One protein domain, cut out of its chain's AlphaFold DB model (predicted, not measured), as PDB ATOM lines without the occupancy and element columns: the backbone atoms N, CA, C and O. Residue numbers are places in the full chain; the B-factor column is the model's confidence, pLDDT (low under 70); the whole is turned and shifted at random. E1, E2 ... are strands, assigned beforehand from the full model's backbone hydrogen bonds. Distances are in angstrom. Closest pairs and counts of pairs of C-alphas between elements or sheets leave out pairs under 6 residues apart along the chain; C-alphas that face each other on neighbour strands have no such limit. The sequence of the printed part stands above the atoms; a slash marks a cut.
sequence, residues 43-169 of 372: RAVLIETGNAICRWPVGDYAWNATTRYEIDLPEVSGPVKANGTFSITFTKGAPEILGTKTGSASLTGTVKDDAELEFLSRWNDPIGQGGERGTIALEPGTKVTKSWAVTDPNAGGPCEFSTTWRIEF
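What this domain is: This is residues 43 to 169 of the 372 residues of an uncharacterized protein of Sediminimonas qiaohouensis (UniProt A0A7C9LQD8). One long antiparallel sheet curls round on itself into a rod-shaped, incompletely closed barrel, with the short strands E5 and E6 folded over to face E3, E2, E1, E8 and E7. The edge strands E6 and E7 come near each other without pairing. The printed part has 127 residues, no named helix and eight strands, E1 to E8 along the chain, in sheet order E6 E5 E4 E3 E2 E1 E8 E7; its class is all strand. It is compact, with a radius of gyration of the C-alphas of 15.8 A, and spans 52 by 24 by 24 A.

Where its parts are: Find C-alpha 43 at (248.124, 276.832, 241.578); from there E1, residues 43 to 56, runs 41.6 A. E2 is residues 59 to 72, 42.5 A; E3 is 78 to 92, 42.6 A; E4 is 96 to 112, 43.2 A. The shorter E5 is 116 to 123, E6 133 to 137 and E7 143 to 152. E8, residues 157 to 168, ends at C-alpha 168, (247.539, 276.481, 250.316).

How they stand to each other: Start at E1: N 50 and O 65 of E2 are 3.0 A apart, and N 49 and O 164 of E8 2.8 A, both within hydrogen-bond range. E1 to E6 form a meander, each strand the antiparallel neighbour of the one before. E3 bends by 55 degrees at residue 83, and E4 by 69 degrees at residue 99. In this folded sheet, bent back into two leaves, E4 is the hinge. The closest C-alphas of E6 and E7, Ile 136 and Val 144, are 6.5 A apart.

The domain as a whole: The farthest C-alphas, Val 58 and Glu 75, are 51.8 A apart. The printed part has no cut and no long link. Look for pLDDT under 70 at residues 75, 94 to 95, 125 to 130 and 152 to 156.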
ATOM      1  N   ARG A  43     248.171 275.550 240.880       86.06
ATOM      2  CA  ARG A  43     248.124 276.832 241.578       86.06
ATOM      3  C   ARG A  43     248.189 276.615 243.080       86.06
ATOM      4  O   ARG A  43     247.301 275.999 243.671       86.06
ATOM      5  N   ALA A  44     249.237 277.153 243.679       90.56
ATOM      6  CA  ALA A  44     249.354 277.353 245.104       90.56
ATOM      7  C   ALA A  44     249.117 278.818 245.457       90.56
ATOM      8  O   ALA A  44     249.349 279.726 244.663       90.56
ATOM      9  N   VAL A  45     248.680 279.045 246.686       93.75
ATOM     10  CA  VAL A  45     248.567 280.373 247.267       93.75
ATOM     11  C   VAL A  45     249.517 280.438 248.447       93.75
ATOM     12  O   VAL A  45     249.336 279.707 249.421       93.75
ATOM     13  N   LEU A  46     250.509 281.323 248.381       95.12
ATOM     14  CA  LEU A  46     251.286 281.691 249.558       95.12
ATOM     15  C   LEU A  46     250.637 282.910 250.208       95.12
ATOM     16  O   LEU A  46     250.425 283.935 249.563       95.12
ATOM     17  N   ILE A  47     250.325 282.788 251.492       95.00
ATOM     18  CA  ILE A  47     249.816 283.867 252.328       95.00
ATOM     19  C   ILE A  47     250.900 284.211 253.337       95.00
ATOM     20  O   ILE A  47     251.322 283.367 254.123       95.00
ATOM     21  N   GLU A  48     251.345 285.454 253.287       93.38
ATOM     22  CA  GLU A  48     252.327 286.060 254.174       93.38
ATOM     23  C   GLU A  48     251.582 287.010 255.115       93.38
ATOM     24  O   GLU A  48     250.923 287.945 254.664       93.38
ATOM     25  N   THR A  49     251.650 286.760 256.418       93.25
ATOM     26  CA  THR A  49     251.062 287.615 257.454       93.25
ATOM     27  C   THR A  49     252.191 288.181 258.301       93.25
ATOM     28  O   THR A  49     252.755 287.462 259.126       93.25
ATOM     29  N   GLY A  50     252.537 289.442 258.061       89.94
ATOM     30  CA  GLY A  50     253.538 290.181 258.827       89.94
ATOM     31  C   GLY A  50     252.863 291.021 259.905       89.94
ATOM     32  O   GLY A  50     251.878 291.689 259.622       89.94
ATOM     33  N   ASN A  51     253.386 291.023 261.123       89.69
ATOM     34  CA  ASN A  51     252.970 291.922 262.192       89.69
ATOM     35  C   ASN A  51     254.221 292.566 262.786       89.69
ATOM     36  O   ASN A  51     255.219 291.869 262.991       89.69
ATOM     37  N   ALA A  52     254.156 293.845 263.134       87.31
ATOM     38  CA  ALA A  52     255.194 294.495 263.922       87.31
ATOM     39  C   ALA A  52     254.603 295.376 265.019       87.31
ATOM     40  O   ALA A  52     253.521 295.937 264.852       87.31
ATOM     41  N   ILE A  53     255.344 295.521 266.115       88.50
ATOM     42  CA  ILE A  53     255.039 296.394 267.249       88.50
ATOM     43  C   ILE A  53     256.314 297.170 267.590       88.50
ATOM     44  O   ILE A  53     257.280 296.601 268.092       88.50
ATOM     45  N   CYS A  54     256.313 298.470 267.319       85.69
ATOM     46  CA  CYS A  54     257.374 299.406 267.660       85.69
ATOM     47  C   CYS A  54     256.970 300.251 268.865       85.69
ATOM     48  O   CYS A  54     255.963 300.958 268.814       85.69
ATOM     49  N   ARG A  55     257.780 300.238 269.924       86.31
ATOM     50  CA  ARG A  55     257.543 301.056 271.122       86.31
ATOM     51  C   ARG A  55     258.276 302.384 270.991       86.31
ATOM     52  O   ARG A  55     259.502 302.401 271.055       86.31
ATOM     53  N   TRP A  56     257.546 303.481 270.790       82.12
ATOM     54  CA  TRP A  56     258.112 304.832 270.682       82.12
ATOM     55  C   TRP A  56     257.806 305.633 271.961       82.12
ATOM     56  O   TRP A  56     256.785 305.383 272.606       82.12
ATOM     57  N   PRO A  57     258.592 306.674 272.304       79.25
ATOM     58  CA  PRO A  57     258.297 307.543 273.453       79.25
ATOM     59  C   PRO A  57     256.913 308.217 273.408       79.25
ATOM     60  O   PRO A  57     256.383 308.618 274.440       79.25
ATOM     61  N   VAL A  58     256.320 308.340 272.212       80.31
ATOM     62  CA  VAL A  58     255.001 308.954 271.964       80.31
ATOM     63  C   VAL A  58     253.858 307.933 271.805       80.31
ATOM     64  O   VAL A  58     252.766 308.303 271.361       80.31
ATOM     65  N   GLY A  59     254.109 306.662 272.144       83.44
ATOM     66  CA  GLY A  59     253.148 305.554 272.135       83.44
ATOM     67  C   GLY A  59     253.623 304.331 271.342       83.44
ATOM     68  O   GLY A  59     254.554 304.410 270.543       83.44
ATOM     69  N   ASP A  60     252.946 303.200 271.535       85.88
ATOM     70  CA  ASP A  60     253.193 301.984 270.758       85.88
ATOM     71  C   ASP A  60     252.519 302.079 269.383       85.88
ATOM     72  O   ASP A  60     251.317 302.331 269.276       85.88
ATOM     73  N   TYR A  61     253.289 301.838 268.326       85.50
ATOM     74  CA  TYR A  61     252.811 301.757 266.949       85.50
ATOM     75  C   TYR A  61     252.871 300.308 266.494       85.50
ATOM     76  O   TYR A  61     253.909 299.662 266.617       85.50
ATOM     77  N   ALA A  62     251.784 299.804 265.925       86.56
ATOM     78  CA  ALA A  62     251.750 298.470 265.349       86.56
ATOM     79  C   ALA A  62     251.286 298.514 263.896       86.56
ATOM     80  O   ALA A  62     250.514 299.389 263.501       86.56
ATOM     81  N   TRP A  63     251.754 297.564 263.093       86.44
ATOM     82  CA  TRP A  63     251.186 297.311 261.776       86.44
ATOM     83  C   TRP A  63     250.965 295.823 261.566       86.44
ATOM     84  O   TRP A  63     251.779 295.003 261.981       86.44
ATOM     85  N   ASN A  64     249.863 295.492 260.899       89.12
ATOM     86  CA  ASN A  64     249.527 294.133 260.492       89.12
ATOM     87  C   ASN A  64     249.349 294.127 258.974       89.12
ATOM     88  O   ASN A  64     248.511 294.857 258.440       89.12
ATOM     89  N   ALA A  65     250.140 293.317 258.287       90.00
ATOM     90  CA  ALA A  65     250.119 293.124 256.851       90.00
ATOM     91  C   ALA A  65     249.645 291.716 256.504       90.00
ATOM     92  O   ALA A  65     250.051 290.733 257.119       90.00
ATOM     93  N   THR A  66     248.826 291.598 255.465       93.19
ATOM     94  CA  THR A  66     248.539 290.326 254.802       93.19
ATOM     95  C   THR A  66     248.830 290.472 253.320       93.19
ATOM     96  O   THR A  66     248.266 291.342 252.660       93.19
ATOM     97  N   THR A  67     249.695 289.607 252.803       93.25
ATOM     98  CA  THR A  67     250.062 289.536 251.390       93.25
ATOM     99  C   THR A  67     249.702 288.169 250.835       93.25
ATOM    100  O   THR A  67     249.929 287.148 251.483       93.25
ATOM    101  N   ARG A  68     249.109 288.140 249.642       95.38
ATOM    102  CA  ARG A  68     248.665 286.920 248.963       95.38
ATOM    103  C   ARG A  68     249.343 286.832 247.603       95.38
ATOM    104  O   ARG A  68     249.168 287.729 246.785       95.38
ATOM    105  N   TYR A  69     250.071 285.746 247.361       94.88
ATOM    106  CA  TYR A  69     250.717 285.437 246.085       94.88
ATOM    107  C   TYR A  69     250.037 284.229 245.449       94.88
ATOM    108  O   TYR A  69     249.883 283.202 246.113       94.88
ATOM    109  N   GLU A  70     249.672 284.331 244.172       93.25
ATOM    110  CA  GLU A  70     249.254 283.174 243.374       93.25
ATOM    111  C   GLU A  70     250.470 282.620 242.631       93.25
ATOM    112  O   GLU A  70     251.143 283.338 241.894       93.25
ATOM    113  N   ILE A  71     250.782 281.353 242.889       92.25
ATOM    114  CA  ILE A  71     252.030 280.697 242.515       92.25
ATOM    115  C   ILE A  71     251.719 279.485 241.640       92.25
ATOM    116  O   ILE A  71     251.083 278.541 242.106       92.25
ATOM    117  N   ASP A  72     252.234 279.455 240.416       89.12
ATOM    118  CA  ASP A  72     252.264 278.230 239.615       89.12
ATOM    119  C   ASP A  72     253.486 277.386 240.027       89.12
ATOM    120  O   ASP A  72     254.634 277.809 239.869       89.12
ATOM    121  N   LEU A  73     253.252 276.200 240.605       87.19
ATOM    122  CA  LEU A  73     254.327 275.305 241.055       87.19
ATOM    123  C   LEU A  73     254.843 274.405 239.904       87.19
ATOM    124  O   LEU A  73     254.032 273.744 239.244       87.19
ATOM    125  N   PRO A  74     256.170 274.310 239.675       84.00
ATOM    126  CA  PRO A  74     256.756 273.403 238.682       84.00
ATOM    127  C   PRO A  74     256.614 271.917 239.076       84.00
ATOM    128  O   PRO A  74     256.431 271.583 240.243       84.00
ATOM    129  N   GLU A  75     256.729 270.991 238.107       69.81
ATOM    130  CA  GLU A  75     256.671 269.533 238.385       69.81
ATOM    131  C   GLU A  75     257.853 269.010 239.220       69.81
ATOM    132  O   GLU A  75     257.752 267.962 239.861       69.81
ATOM    133  N   VAL A  76     258.984 269.708 239.133       77.38
ATOM    134  CA  VAL A  76     260.309 269.338 239.638       77.38
ATOM    135  C   VAL A  76     261.024 270.603 240.123       77.38
ATOM    136  O   VAL A  76     260.466 271.697 240.048       77.38
ATOM    137  N   SER A  77     262.265 270.475 240.594       85.25
ATOM    138  CA  SER A  77     263.111 271.618 240.954       85.25
ATOM    139  C   SER A  77     263.162 272.677 239.847       85.25
ATOM    140  O   SER A  77     263.487 272.365 238.702       85.25
ATOM    141  N   GLY A  78     262.844 273.931 240.177       89.62
ATOM    142  CA  GLY A  78     262.717 274.989 239.174       89.62
ATOM    143  C   GLY A  78     262.401 276.373 239.747       89.62
ATOM    144  O   GLY A  78     261.946 276.482 240.890       89.62
ATOM    145  N   PRO A  79     262.655 277.444 238.973       93.00
ATOM    146  CA  PRO A  79     262.378 278.811 239.392       93.00
ATOM    147  C   PRO A  79     260.871 279.073 239.455       93.00
ATOM    148  O   PRO A  79     260.095 278.567 238.649       93.00
ATOM    149  N   VAL A  80     260.481 279.935 240.385       93.50
ATOM    150  CA  VAL A  80     259.109 280.384 240.608       93.50
ATOM    151  C   VAL A  80     259.068 281.906 240.601       93.50
ATOM    152  O   VAL A  80     259.920 282.576 241.193       93.50
ATOM    153  N   LYS A  81     258.048 282.461 239.948       93.56
ATOM    154  CA  LYS A  81     257.692 283.877 240.029       93.56
ATOM    155  C   LYS A  81     256.196 283.993 240.257       93.56
ATOM    156  O   LYS A  81     255.430 283.262 239.640       93.56
ATOM    157  N   ALA A  82     255.802 284.921 241.112       93.56
ATOM    158  CA  ALA A  82     254.408 285.221 241.381       93.56
ATOM    159  C   ALA A  82     254.216 286.720 241.585       93.56
ATOM    160  O   ALA A  82     255.064 287.398 242.168       93.56
ATOM    161  N   ASN A  83     253.069 287.214 241.134       92.31
ATOM    162  CA  ASN A  83     252.565 288.519 241.529       92.31
ATOM    163  C   ASN A  83     251.540 288.316 242.646       92.31
ATOM    164  O   ASN A  83     250.876 287.280 242.726       92.31
ATOM    165  N   GLY A  84     251.430 289.303 243.522       91.62
ATOM    166  CA  GLY A  84     250.525 289.264 244.655       91.62
ATOM    167  C   GLY A  84     249.965 290.633 244.996       91.62
ATOM    168  O   GLY A  84     250.340 291.652 244.410       91.62
ATOM    169  N   THR A  85     249.072 290.652 245.975       92.19
ATOM    170  CA  THR A  85     248.517 291.875 246.556       92.19
ATOM    171  C   THR A  85     248.760 291.886 248.054       92.19
ATOM    172  O   THR A  85     248.619 290.855 248.715       92.19
ATOM    173  N   PHE A  86     249.137 293.048 248.587       91.62
ATOM    174  CA  PHE A  86     249.274 293.271 250.024       91.62
ATOM    175  C   PHE A  86     248.182 294.210 250.541       91.62
ATOM    176  O   PHE A  86     247.696 295.081 249.815       91.62
ATOM    177  N   SER A  87     247.847 294.057 251.819       90.31
ATOM    178  CA  SER A  87     247.068 295.004 252.615       90.31
ATOM    179  C   SER A  87     247.747 295.175 253.971       90.31
ATOM    180  O   SER A  87     247.975 294.179 254.652       90.31
ATOM    181  N   ILE A  88     248.097 296.408 254.340       88.69
ATOM    182  CA  ILE A  88     248.750 296.776 255.604       88.69
ATOM    183  C   ILE A  88     247.827 297.729 256.357       88.69
ATOM    184  O   ILE A  88     247.446 298.762 255.811       88.69
ATOM    185  N   THR A  89     247.521 297.429 257.614       89.50
ATOM    186  CA  THR A  89     246.808 298.337 258.523       89.50
ATOM    187  C   THR A  89     247.757 298.818 259.610       89.50
ATOM    188  O   THR A  89     248.395 297.999 260.269       89.50
ATOM    189  N   PHE A  90     247.829 300.135 259.801       87.19
ATOM    190  CA  PHE A  90     248.644 300.802 260.815       87.19
ATOM    191  C   PHE A  90     247.771 301.246 261.990       87.19
ATOM    192  O   PHE A  90     246.684 301.792 261.788       87.19
ATOM    193  N   THR A  91     248.258 301.056 263.213       87.62
ATOM    194  CA  THR A  91     247.560 301.405 264.457       87.62
ATOM    195  C   THR A  91     248.494 302.079 265.460       87.62
ATOM    196  O   THR A  91     249.677 301.738 265.517       87.62
ATOM    197  N   LYS A  92     247.964 302.983 266.289       83.94
ATOM    198  CA  LYS A  92     248.679 303.635 267.396       83.94
ATOM    199  C   LYS A  92     247.963 303.368 268.718       83.94
ATOM    200  O   LYS A  92     246.922 303.949 269.003       83.94
ATOM    201  N   GLY A  93     248.521 302.482 269.537       72.00
ATOM    202  CA  GLY A  93     247.815 301.918 270.684       72.00
ATOM    203  C   GLY A  93     246.532 301.172 270.282       72.00
ATOM    204  O   GLY A  93     246.112 301.154 269.124       72.00
ATOM    205  N   ALA A  94     245.883 300.533 271.252       57.69
ATOM    206  CA  ALA A  94     244.545 299.991 271.042       57.69
ATOM    207  C   ALA A  94     243.507 301.096 271.340       57.69
ATOM    208  O   ALA A  94     243.507 301.570 272.479       57.69
ATOM    209  N   PRO A  95     242.615 301.508 270.409       61.06
ATOM    210  CA  PRO A  95     242.326 300.941 269.086       61.06
ATOM    211  C   PRO A  95     242.456 301.951 267.913       61.06
ATOM    212  O   PRO A  95     241.681 301.869 266.960       61.06
ATOM    213  N   GLU A  96     243.357 302.939 267.966       83.69
ATOM    214  CA  GLU A  96     243.423 303.990 266.934       83.69
ATOM    215  C   GLU A  96     244.013 303.451 265.618       83.69
ATOM    216  O   GLU A  96     245.210 303.175 265.528       83.69
ATOM    217  N   ILE A  97     243.183 303.307 264.579       84.00
ATOM    218  CA  ILE A  97     243.630 302.964 263.220       84.00
ATOM    219  C   ILE A  97     244.108 304.241 262.524       84.00
ATOM    220  O   ILE A  97     243.307 305.120 262.217       84.00
ATOM    221  N   LEU A  98     245.405 304.312 262.223       83.75
ATOM    222  CA  LEU A  98     246.016 305.431 261.495       83.75
ATOM    223  C   LEU A  98     245.737 305.374 259.986       83.75
ATOM    224  O   LEU A  98     245.783 306.394 259.304       83.75
ATOM    225  N   GLY A  99     245.482 304.177 259.453       87.00
ATOM    226  CA  GLY A  99     245.091 303.981 258.061       87.00
ATOM    227  C   GLY A  99     245.399 302.584 257.530       87.00
ATOM    228  O   GLY A  99     246.091 301.785 258.165       87.00
ATOM    229  N   THR A 100     244.907 302.315 256.322       86.50
ATOM    230  CA  THR A 100     245.172 301.083 255.573       86.50
ATOM    231  C   THR A 100     245.796 301.426 254.224       86.50
ATOM    232  O   THR A 100     245.363 302.358 253.549       86.50
ATOM    233  N   LYS A 101     246.806 300.656 253.818       86.38
ATOM    234  CA  LYS A 101     247.433 300.708 252.494       86.38
ATOM    235  C   LYS A 101     247.267 299.376 251.783       86.38
ATOM    236  O   LYS A 101     247.474 298.329 252.385       86.38
ATOM    237  N   THR A 102     247.001 299.420 250.485       88.69
ATOM    238  CA  THR A 102     246.983 298.239 249.613       88.69
ATOM    239  C   THR A 102     247.867 298.469 248.399       88.69
ATOM    240  O   THR A 102     247.901 299.583 247.876       88.69
ATOM    241  N   GLY A 103     248.533 297.430 247.908       89.56
ATOM    242  CA  GLY A 103     249.402 297.547 246.740       89.56
ATOM    243  C   GLY A 103     249.785 296.206 246.130       89.56
ATOM    244  O   GLY A 103     249.273 295.155 246.521       89.56
ATOM    245  N   SER A 104     250.687 296.253 245.147       90.44
ATOM    246  CA  SER A 104     251.223 295.048 244.512       90.44
ATOM    247  C   SER A 104     252.439 294.515 245.266       90.44
ATOM    248  O   SER A 104     253.266 295.269 245.782       90.44
ATOM    249  N   ALA A 105     252.558 293.197 245.295       91.50
ATOM    250  CA  ALA A 105     253.726 292.487 245.777       91.50
ATOM    251  C   ALA A 105     254.266 291.585 244.663       91.50
ATOM    252  O   ALA A 105     253.542 291.195 243.744       91.50
ATOM    253  N   SER A 106     255.541 291.235 244.755       92.69
ATOM    254  CA  SER A 106     256.170 290.236 243.897       92.69
ATOM    255  C   SER A 106     256.872 289.189 244.747       92.69
ATOM    256  O   SER A 106     257.346 289.471 245.847       92.69
ATOM    257  N   LEU A 107     256.926 287.968 244.237       94.69
ATOM    258  CA  LEU A 107     257.672 286.873 244.825       94.69
ATOM    259  C   LEU A 107     258.543 286.247 243.745       94.69
ATOM    260  O   LEU A 107     258.081 285.934 242.646       94.69
ATOM    261  N   THR A 108     259.813 286.046 244.076       94.75
ATOM    262  CA  THR A 108     260.763 285.288 243.259       94.75
ATOM    263  C   THR A 108     261.379 284.203 244.119       94.75
ATOM    264  O   THR A 108     261.862 284.503 245.210       94.75
ATOM    265  N   GLY A 109     261.395 282.967 243.644       94.94
ATOM    266  CA  GLY A 109     261.907 281.840 244.412       94.94
ATOM    267  C   GLY A 109     262.314 280.661 243.548       94.94
ATOM    268  O   GLY A 109     262.337 280.746 242.320       94.94
ATOM    269  N   THR A 110     262.609 279.554 244.215       95.12
ATOM    270  CA  THR A 110     262.965 278.273 243.611       95.12
ATOM    271  C   THR A 110     262.302 277.166 244.417       95.12
ATOM    272  O   THR A 110     262.429 277.117 245.641       95.12
ATOM    273  N   VAL A 111     261.614 276.260 243.729       91.81
ATOM    274  CA  VAL A 111     261.172 274.995 244.318       91.81
ATOM    275  C   VAL A 111     262.332 274.012 244.299       91.81
ATOM    276  O   VAL A 111     263.003 273.868 243.276       91.81
ATOM    277  N   LYS A 112     262.544 273.322 245.420       89.38
ATOM    278  CA  LYS A 112     263.478 272.205 245.568       89.38
ATOM    279  C   LYS A 112     262.692 270.910 245.737       89.38
ATOM    280  O   LYS A 112     261.924 270.752 246.686       89.38
ATOM    281  N   ASP A 113     262.869 270.014 244.774       82.44
ATOM    282  CA  ASP A 113     262.387 268.633 244.710       82.44
ATOM    283  C   ASP A 113     260.903 268.451 245.085       82.44
ATOM    284  O   ASP A 113     260.553 267.467 245.735       82.44
ATOM    285  N   ASP A 114     260.032 269.410 244.722       78.94
ATOM    286  CA  ASP A 114     258.601 269.470 245.118       78.94
ATOM    287  C   ASP A 114     258.381 269.242 246.635       78.94
ATOM    288  O   ASP A 114     257.378 268.689 247.088       78.94
ATOM    289  N   ALA A 115     259.370 269.633 247.436       85.44
ATOM    290  CA  ALA A 115     259.412 269.451 248.880       85.44
ATOM    291  C   ALA A 115     259.464 270.788 249.618       85.44
ATOM    292  O   ALA A 115     258.941 270.896 250.724       85.44
ATOM    293  N   GLU A 116     260.072 271.804 249.008       92.12
ATOM    294  CA  GLU A 116     260.369 273.082 249.646       92.12
ATOM    295  C   GLU A 116     260.325 274.222 248.622       92.12
ATOM    296  O   GLU A 116     260.729 274.047 247.473       92.12
ATOM    297  N   LEU A 117     259.837 275.387 249.043       93.00
ATOM    298  CA  LEU A 117     259.926 276.648 248.315       93.00
ATOM    299  C   LEU A 117     260.825 277.597 249.112       93.00
ATOM    300  O   LEU A 117     260.456 278.032 250.204       93.00
ATOM    301  N   GLU A 118     261.973 277.947 248.536       95.06
ATOM    302  CA  GLU A 118     262.788 279.082 248.975       95.06
ATOM    303  C   GLU A 118     262.387 280.309 248.166       95.06
ATOM    304  O   GLU A 118     262.290 280.240 246.940       95.06
ATOM    305  N   PHE A 119     262.157 281.443 248.820       94.88
ATOM    306  CA  PHE A 119     261.659 282.636 248.144       94.88
ATOM    307  C   PHE A 119     262.154 283.937 248.772       94.88
ATOM    308  O   PHE A 119     262.574 283.997 249.927       94.88
ATOM    309  N   LEU A 120     262.076 284.993 247.969       93.31
ATOM    310  CA  LEU A 120     262.154 286.386 248.368       93.31
ATOM    311  C   LEU A 120     260.808 287.032 248.024       93.31
ATOM    312  O   LEU A 120     260.492 287.183 246.839       93.31
ATOM    313  N   SER A 121     260.027 287.390 249.043       91.00
ATOM    314  CA  SER A 121     258.901 288.315 248.900       91.00
ATOM    315  C   SER A 121     259.429 289.742 248.746       91.00
ATOM    316  O   SER A 121     260.514 290.068 249.232       91.00
ATOM    317  N   ARG A 122     258.686 290.604 248.048       89.00
ATOM    318  CA  ARG A 122     258.910 292.055 247.993       89.00
ATOM    319  C   ARG A 122     257.587 292.791 247.872       89.00
ATOM    320  O   ARG A 122     256.748 292.416 247.051       89.00
ATOM    321  N   TRP A 123     257.433 293.881 248.609       85.25
ATOM    322  CA  TRP A 123     256.329 294.818 248.404       85.25
ATOM    323  C   TRP A 123     256.771 295.955 247.487       85.25
ATOM    324  O   TRP A 123     257.865 296.499 247.636       85.25
ATOM    325  N   ASN A 124     255.905 296.339 246.551       75.50
ATOM    326  CA  ASN A 124     256.133 297.476 245.668       75.50
ATOM    327  C   ASN A 124     255.451 298.730 246.258       75.50
ATOM    328  O   ASN A 124     254.508 299.257 245.667       75.50
ATOM    329  N   ASP A 125     255.887 299.183 247.442       66.88
ATOM    330  CA  ASP A 125     255.485 300.479 248.023       66.88
ATOM    331  C   ASP A 125     256.560 301.541 247.688       66.88
ATOM    332  O   ASP A 125     257.749 301.287 247.909       66.88
ATOM    333  N   PRO A 126     256.194 302.733 247.171       49.00
ATOM    334  CA  PRO A 126     257.141 303.821 246.908       49.00
ATOM    335  C   PRO A 126     257.902 304.340 248.145       49.00
ATOM    336  O   PRO A 126     258.882 305.060 247.978       49.00
ATOM    337  N   ILE A 127     257.480 304.000 249.369       45.16
ATOM    338  CA  ILE A 127     258.102 304.457 250.624       45.16
ATOM    339  C   ILE A 127     259.190 303.485 251.136       45.16
ATOM    340  O   ILE A 127     260.003 303.865 251.975       45.16
ATOM    341  N   GLY A 128     259.285 302.257 250.609       51.81
ATOM    342  CA  GLY A 128     260.392 301.359 250.954       51.81
ATOM    343  C   GLY A 128     260.302 299.959 250.350       51.81
ATOM    344  O   GLY A 128     259.257 299.313 250.395       51.81
ATOM    345  N   GLN A 129     261.431 299.448 249.845       54.12
ATOM    346  CA  GLN A 129     261.547 298.064 249.371       54.12
ATOM    347  C   GLN A 129     261.725 297.091 250.548       54.12
ATOM    348  O   GLN A 129     262.820 296.585 250.796       54.12
ATOM    349  N   GLY A 130     260.636 296.820 251.266       63.16
ATOM    350  CA  GLY A 130     260.564 295.676 252.171       63.16
ATOM    351  C   GLY A 130     260.590 294.373 251.370       63.16
ATOM    352  O   GLY A 130     259.821 294.214 250.420       63.16
ATOM    353  N   GLY A 131     261.473 293.443 251.734       72.31
ATOM    354  CA  GLY A 131     261.507 292.120 251.124       72.31
ATOM    355  C   GLY A 131     262.100 291.063 252.044       72.31
ATOM    356  O   GLY A 131     263.213 291.224 252.549       72.31
ATOM    357  N   GLU A 132     261.362 289.977 252.258       84.31
ATOM    358  CA  GLU A 132     261.727 288.934 253.207       84.31
ATOM    359  C   GLU A 132     262.146 287.651 252.499       84.31
ATOM    360  O   GLU A 132     261.512 287.185 251.553       84.31
ATOM    361  N   ARG A 133     263.239 287.051 252.982       90.38
ATOM    362  CA  ARG A 133     263.615 285.693 252.588       90.38
ATOM    363  C   ARG A 133     262.926 284.689 253.498       90.38
ATOM    364  O   ARG A 133     263.130 284.732 254.717       90.38
ATOM    365  N   GLY A 134     262.174 283.788 252.881       91.06
ATOM    366  CA  GLY A 134     261.458 282.708 253.539       91.06
ATOM    367  C   GLY A 134     261.739 281.356 252.893       91.06
ATOM    368  O   GLY A 134     262.141 281.258 251.732       91.06
ATOM    369  N   THR A 135     261.497 280.314 253.681       93.81
ATOM    370  CA  THR A 135     261.572 278.911 253.277       93.81
ATOM    371  C   THR A 135     260.348 278.211 253.851       93.81
ATOM    372  O   THR A 135     260.058 278.358 255.041       93.81
ATOM    373  N   ILE A 136     259.607 277.472 253.025       93.94
ATOM    374  CA  ILE A 136     258.408 276.744 253.455       93.94
ATOM    375  C   ILE A 136     258.325 275.372 252.784       93.94
ATOM    376  O   ILE A 136     258.561 275.244 251.584       93.94
ATOM    377  N   ALA A 137     257.966 274.340 253.551       91.44
ATOM    378  CA  ALA A 137     257.728 273.014 252.996       91.44
ATOM    379  C   ALA A 137     256.456 273.002 252.128       91.44
ATOM    380  O   ALA A 137     255.419 273.553 252.504       91.44
ATOM    381  N   LEU A 138     256.524 272.327 250.981       88.75
ATOM    382  CA  LEU A 138     255.418 272.137 250.041       88.75
ATOM    383  C   LEU A 138     254.495 270.990 250.487       88.75
ATOM    384  O   LEU A 138     254.224 270.049 249.741       88.75
ATOM    385  N   GLU A 139     253.976 271.073 251.710       86.19
ATOM    386  CA  GLU A 139     252.857 270.241 252.166       86.19
ATOM    387  C   GLU A 139     251.617 271.134 252.361       86.19
ATOM    388  O   GLU A 139     251.734 272.202 252.977       86.19
ATOM    389  N   PRO A 140     250.432 270.749 251.847       85.19
ATOM    390  CA  PRO A 140     249.220 271.561 251.940       85.19
ATOM    391  C   PRO A 140     248.891 272.025 253.366       85.19
ATOM    392  O   PRO A 140     248.758 271.216 254.282       85.19
ATOM    393  N   GLY A 141     248.731 273.338 253.553       85.81
ATOM    394  CA  GLY A 141     248.396 273.941 254.844       85.81
ATOM    395  C   GLY A 141     249.585 274.161 255.786       85.81
ATOM    396  O   GLY A 141     249.365 274.613 256.913       85.81
ATOM    397  N   THR A 142     250.823 273.888 255.349       91.38
ATOM    398  CA  THR A 142     252.044 274.187 256.124       91.38
ATOM    399  C   THR A 142     252.079 275.654 256.536       91.38
ATOM    400  O   THR A 142     251.731 276.534 255.746       91.38
ATOM    401  N   LYS A 143     252.532 275.913 257.770       93.88
ATOM    402  CA  LYS A 143     252.774 277.255 258.312       93.88
ATOM    403  C   LYS A 143     254.181 277.341 258.895       93.88
ATOM    404  O   LYS A 143     254.601 276.424 259.595       93.88
ATOM    405  N   VAL A 144     254.872 278.449 258.645       94.12
ATOM    406  CA  VAL A 144     256.184 278.774 259.225       94.12
ATOM    407  C   VAL A 144     256.121 280.197 259.760       94.12
ATOM    408  O   VAL A 144     255.733 281.097 259.022       94.12
ATOM    409  N   THR A 145     256.508 280.406 261.019       93.00
ATOM    410  CA  THR A 145     256.581 281.737 261.638       93.00
ATOM    411  C   THR A 145     258.026 282.066 261.982       93.00
ATOM    412  O   THR A 145     258.724 281.260 262.597       93.00
ATOM    413  N   LYS A 146     258.461 283.265 261.606       90.94
ATOM    414  CA  LYS A 146     259.762 283.843 261.931       90.94
ATOM    415  C   LYS A 146     259.529 285.132 262.709       90.94
ATOM    416  O   LYS A 146     258.761 285.969 262.252       90.94
ATOM    417  N   SER A 147     260.223 285.314 263.827       90.69
ATOM    418  CA  SER A 147     260.172 286.554 264.608       90.69
ATOM    419  C   SER A 147     261.574 287.104 264.831       90.69
ATOM    420  O   SER A 147     262.532 286.338 264.944       90.69
ATOM    421  N   TRP A 148     261.705 288.426 264.874       88.31
ATOM    422  CA  TRP A 148     262.958 289.129 265.148       88.31
ATOM    423  C   TRP A 148     262.667 290.482 265.801       88.31
ATOM    424  O   TRP A 148     261.540 290.963 265.764       88.31
ATOM    425  N   ALA A 149     263.682 291.105 266.393       85.81
ATOM    426  CA  ALA A 149     263.579 292.460 266.916       85.81
ATOM    427  C   ALA A 149     264.667 293.347 266.303       85.81
ATOM    428  O   ALA A 149     265.767 292.876 266.012       85.81
ATOM    429  N   VAL A 150     264.353 294.626 266.110       82.25
ATOM    430  CA  VAL A 150     265.289 295.660 265.657       82.25
ATOM    431  C   VAL A 150     265.109 296.878 266.549       82.25
ATOM    432  O   VAL A 150     263.990 297.348 266.731       82.25
ATOM    433  N   THR A 151     266.201 297.418 267.078       76.81
ATOM    434  CA  THR A 151     266.193 298.759 267.671       76.81
ATOM    435  C   THR A 151     266.521 299.746 266.562       76.81
ATOM    436  O   THR A 151     267.661 299.779 266.103       76.81
ATOM    437  N   ASP A 152     265.537 300.518 266.099       62.72
ATOM    438  CA  ASP A 152     265.793 301.591 265.136       62.72
ATOM    439  C   ASP A 152     266.318 302.824 265.903       62.72
ATOM    440  O   ASP A 152     265.594 303.383 266.735       62.72
ATOM    441  N   PRO A 153     267.573 303.257 265.660       61.50
ATOM    442  CA  PRO A 153     268.170 304.388 266.364       61.50
ATOM    443  C   PRO A 153     267.474 305.726 266.069       61.50
ATOM    444  O   PRO A 153     267.630 306.658 266.854       61.50
ATOM    445  N   ASN A 154     266.696 305.830 264.987       61.44
ATOM    446  CA  ASN A 154     265.927 307.028 264.639       61.44
ATOM    447  C   ASN A 154     264.497 307.002 265.213       61.44
ATOM    448  O   ASN A 154     263.907 308.058 265.431       61.44
ATOM    449  N   ALA A 155     263.944 305.811 265.477       55.88
ATOM    450  CA  ALA A 155     262.603 305.621 266.043       55.88
ATOM    451  C   ALA A 155     262.535 305.821 267.569       55.88
ATOM    452  O   ALA A 155     261.457 305.971 268.143       55.88
ATOM    453  N   GLY A 156     263.683 305.792 268.254       59.34
ATOM    454  CA  GLY A 156     263.749 305.984 269.703       59.34
ATOM    455  C   GLY A 156     263.255 304.796 270.537       59.34
ATOM    456  O   GLY A 156     262.975 304.977 271.721       59.34
ATOM    457  N   GLY A 157     263.164 303.589 269.964       70.38
ATOM    458  CA  GLY A 157     262.822 302.385 270.723       70.38
ATOM    459  C   GLY A 157     262.803 301.078 269.916       70.38
ATOM    460  O   GLY A 157     263.079 301.074 268.713       70.38
ATOM    461  N   PRO A 158     262.548 299.936 270.585       85.94
ATOM    462  CA  PRO A 158     262.577 298.618 269.964       85.94
ATOM    463  C   PRO A 158     261.308 298.326 269.152       85.94
ATOM    464  O   PRO A 158     260.187 298.591 269.592       85.94
ATOM    465  N   CYS A 159     261.504 297.698 267.997       83.75
ATOM    466  CA  CYS A 159     260.473 297.092 267.168       83.75
ATOM    467  C   CYS A 159     260.582 295.565 267.217       83.75
ATOM    468  O   CYS A 159     261.612 295.001 266.848       83.75
ATOM    469  N   GLU A 160     259.514 294.895 267.634       89.12
ATOM    470  CA  GLU A 160     259.328 293.449 267.512       89.12
ATOM    471  C   GLU A 160     258.581 293.160 266.201       89.12
ATOM    472  O   GLU A 160     257.571 293.798 265.913       89.12
ATOM    473  N   PHE A 161     259.058 292.206 265.405       87.75
ATOM    474  CA  PHE A 161     258.481 291.796 264.124       87.75
ATOM    475  C   PHE A 161     258.193 290.292 264.130       87.75
ATOM    476  O   PHE A 161     258.950 289.502 264.701       87.75
ATOM    477  N   SER A 162     257.130 289.882 263.444       90.31
ATOM    478  CA  SER A 162     256.799 288.480 263.188       90.31
ATOM    479  C   SER A 162     256.183 288.318 261.804       90.31
ATOM    480  O   SER A 162     255.202 288.985 261.495       90.31
ATOM    481  N   THR A 163     256.696 287.393 261.000       91.50
ATOM    482  CA  THR A 163     256.106 287.031 259.707       91.50
ATOM    483  C   THR A 163     255.742 285.557 259.710       91.50
ATOM    484  O   THR A 163     256.561 284.694 260.026       91.50
ATOM    485  N   THR A 164     254.485 285.260 259.382       93.56
ATOM    486  CA  THR A 164     253.968 283.903 259.202       93.56
ATOM    487  C   THR A 164     253.660 283.655 257.737       93.56
ATOM    488  O   THR A 164     252.793 284.308 257.165       93.56
ATOM    489  N   TRP A 165     254.315 282.663 257.145       95.06
ATOM    490  CA  TRP A 165     254.006 282.173 255.807       95.06
ATOM    491  C   TRP A 165     253.137 280.922 255.892       95.06
ATOM    492  O   TRP A 165     253.392 280.033 256.706       95.06
ATOM    493  N   ARG A 166     252.122 280.835 255.032       95.06
ATOM    494  CA  ARG A 166     251.224 279.687 254.891       95.06
ATOM    495  C   ARG A 166     251.024 279.364 253.420       95.06
ATOM    496  O   ARG A 166     250.648 280.258 252.670       95.06
ATOM    497  N   ILE A 167     251.202 278.105 253.024       93.31
ATOM    498  CA  ILE A 167     250.947 277.668 251.644       93.31
ATOM    499  C   ILE A 167     249.677 276.813 251.537       93.31
ATOM    500  O   ILE A 167     249.479 275.857 252.288       93.31
ATOM    501  N   GLU A 168     248.804 277.165 250.595       91.38
ATOM    502  CA  GLU A 168     247.539 276.481 250.316       91.38
ATOM    503  C   GLU A 168     247.518 275.982 248.872       91.38
ATOM    504  O   GLU A 168     247.619 276.778 247.943       91.38
ATOM    505  N   PHE A 169     247.378 274.674 248.672       88.31
ATOM    506  CA  PHE A 169     247.196 274.058 247.357       88.31
ATOM    507  C   PHE A 169     246.620 272.650 247.507       88.31
ATOM    508  O   PHE A 169     246.659 272.069 248.592       88.31
TER     509      PHE A 169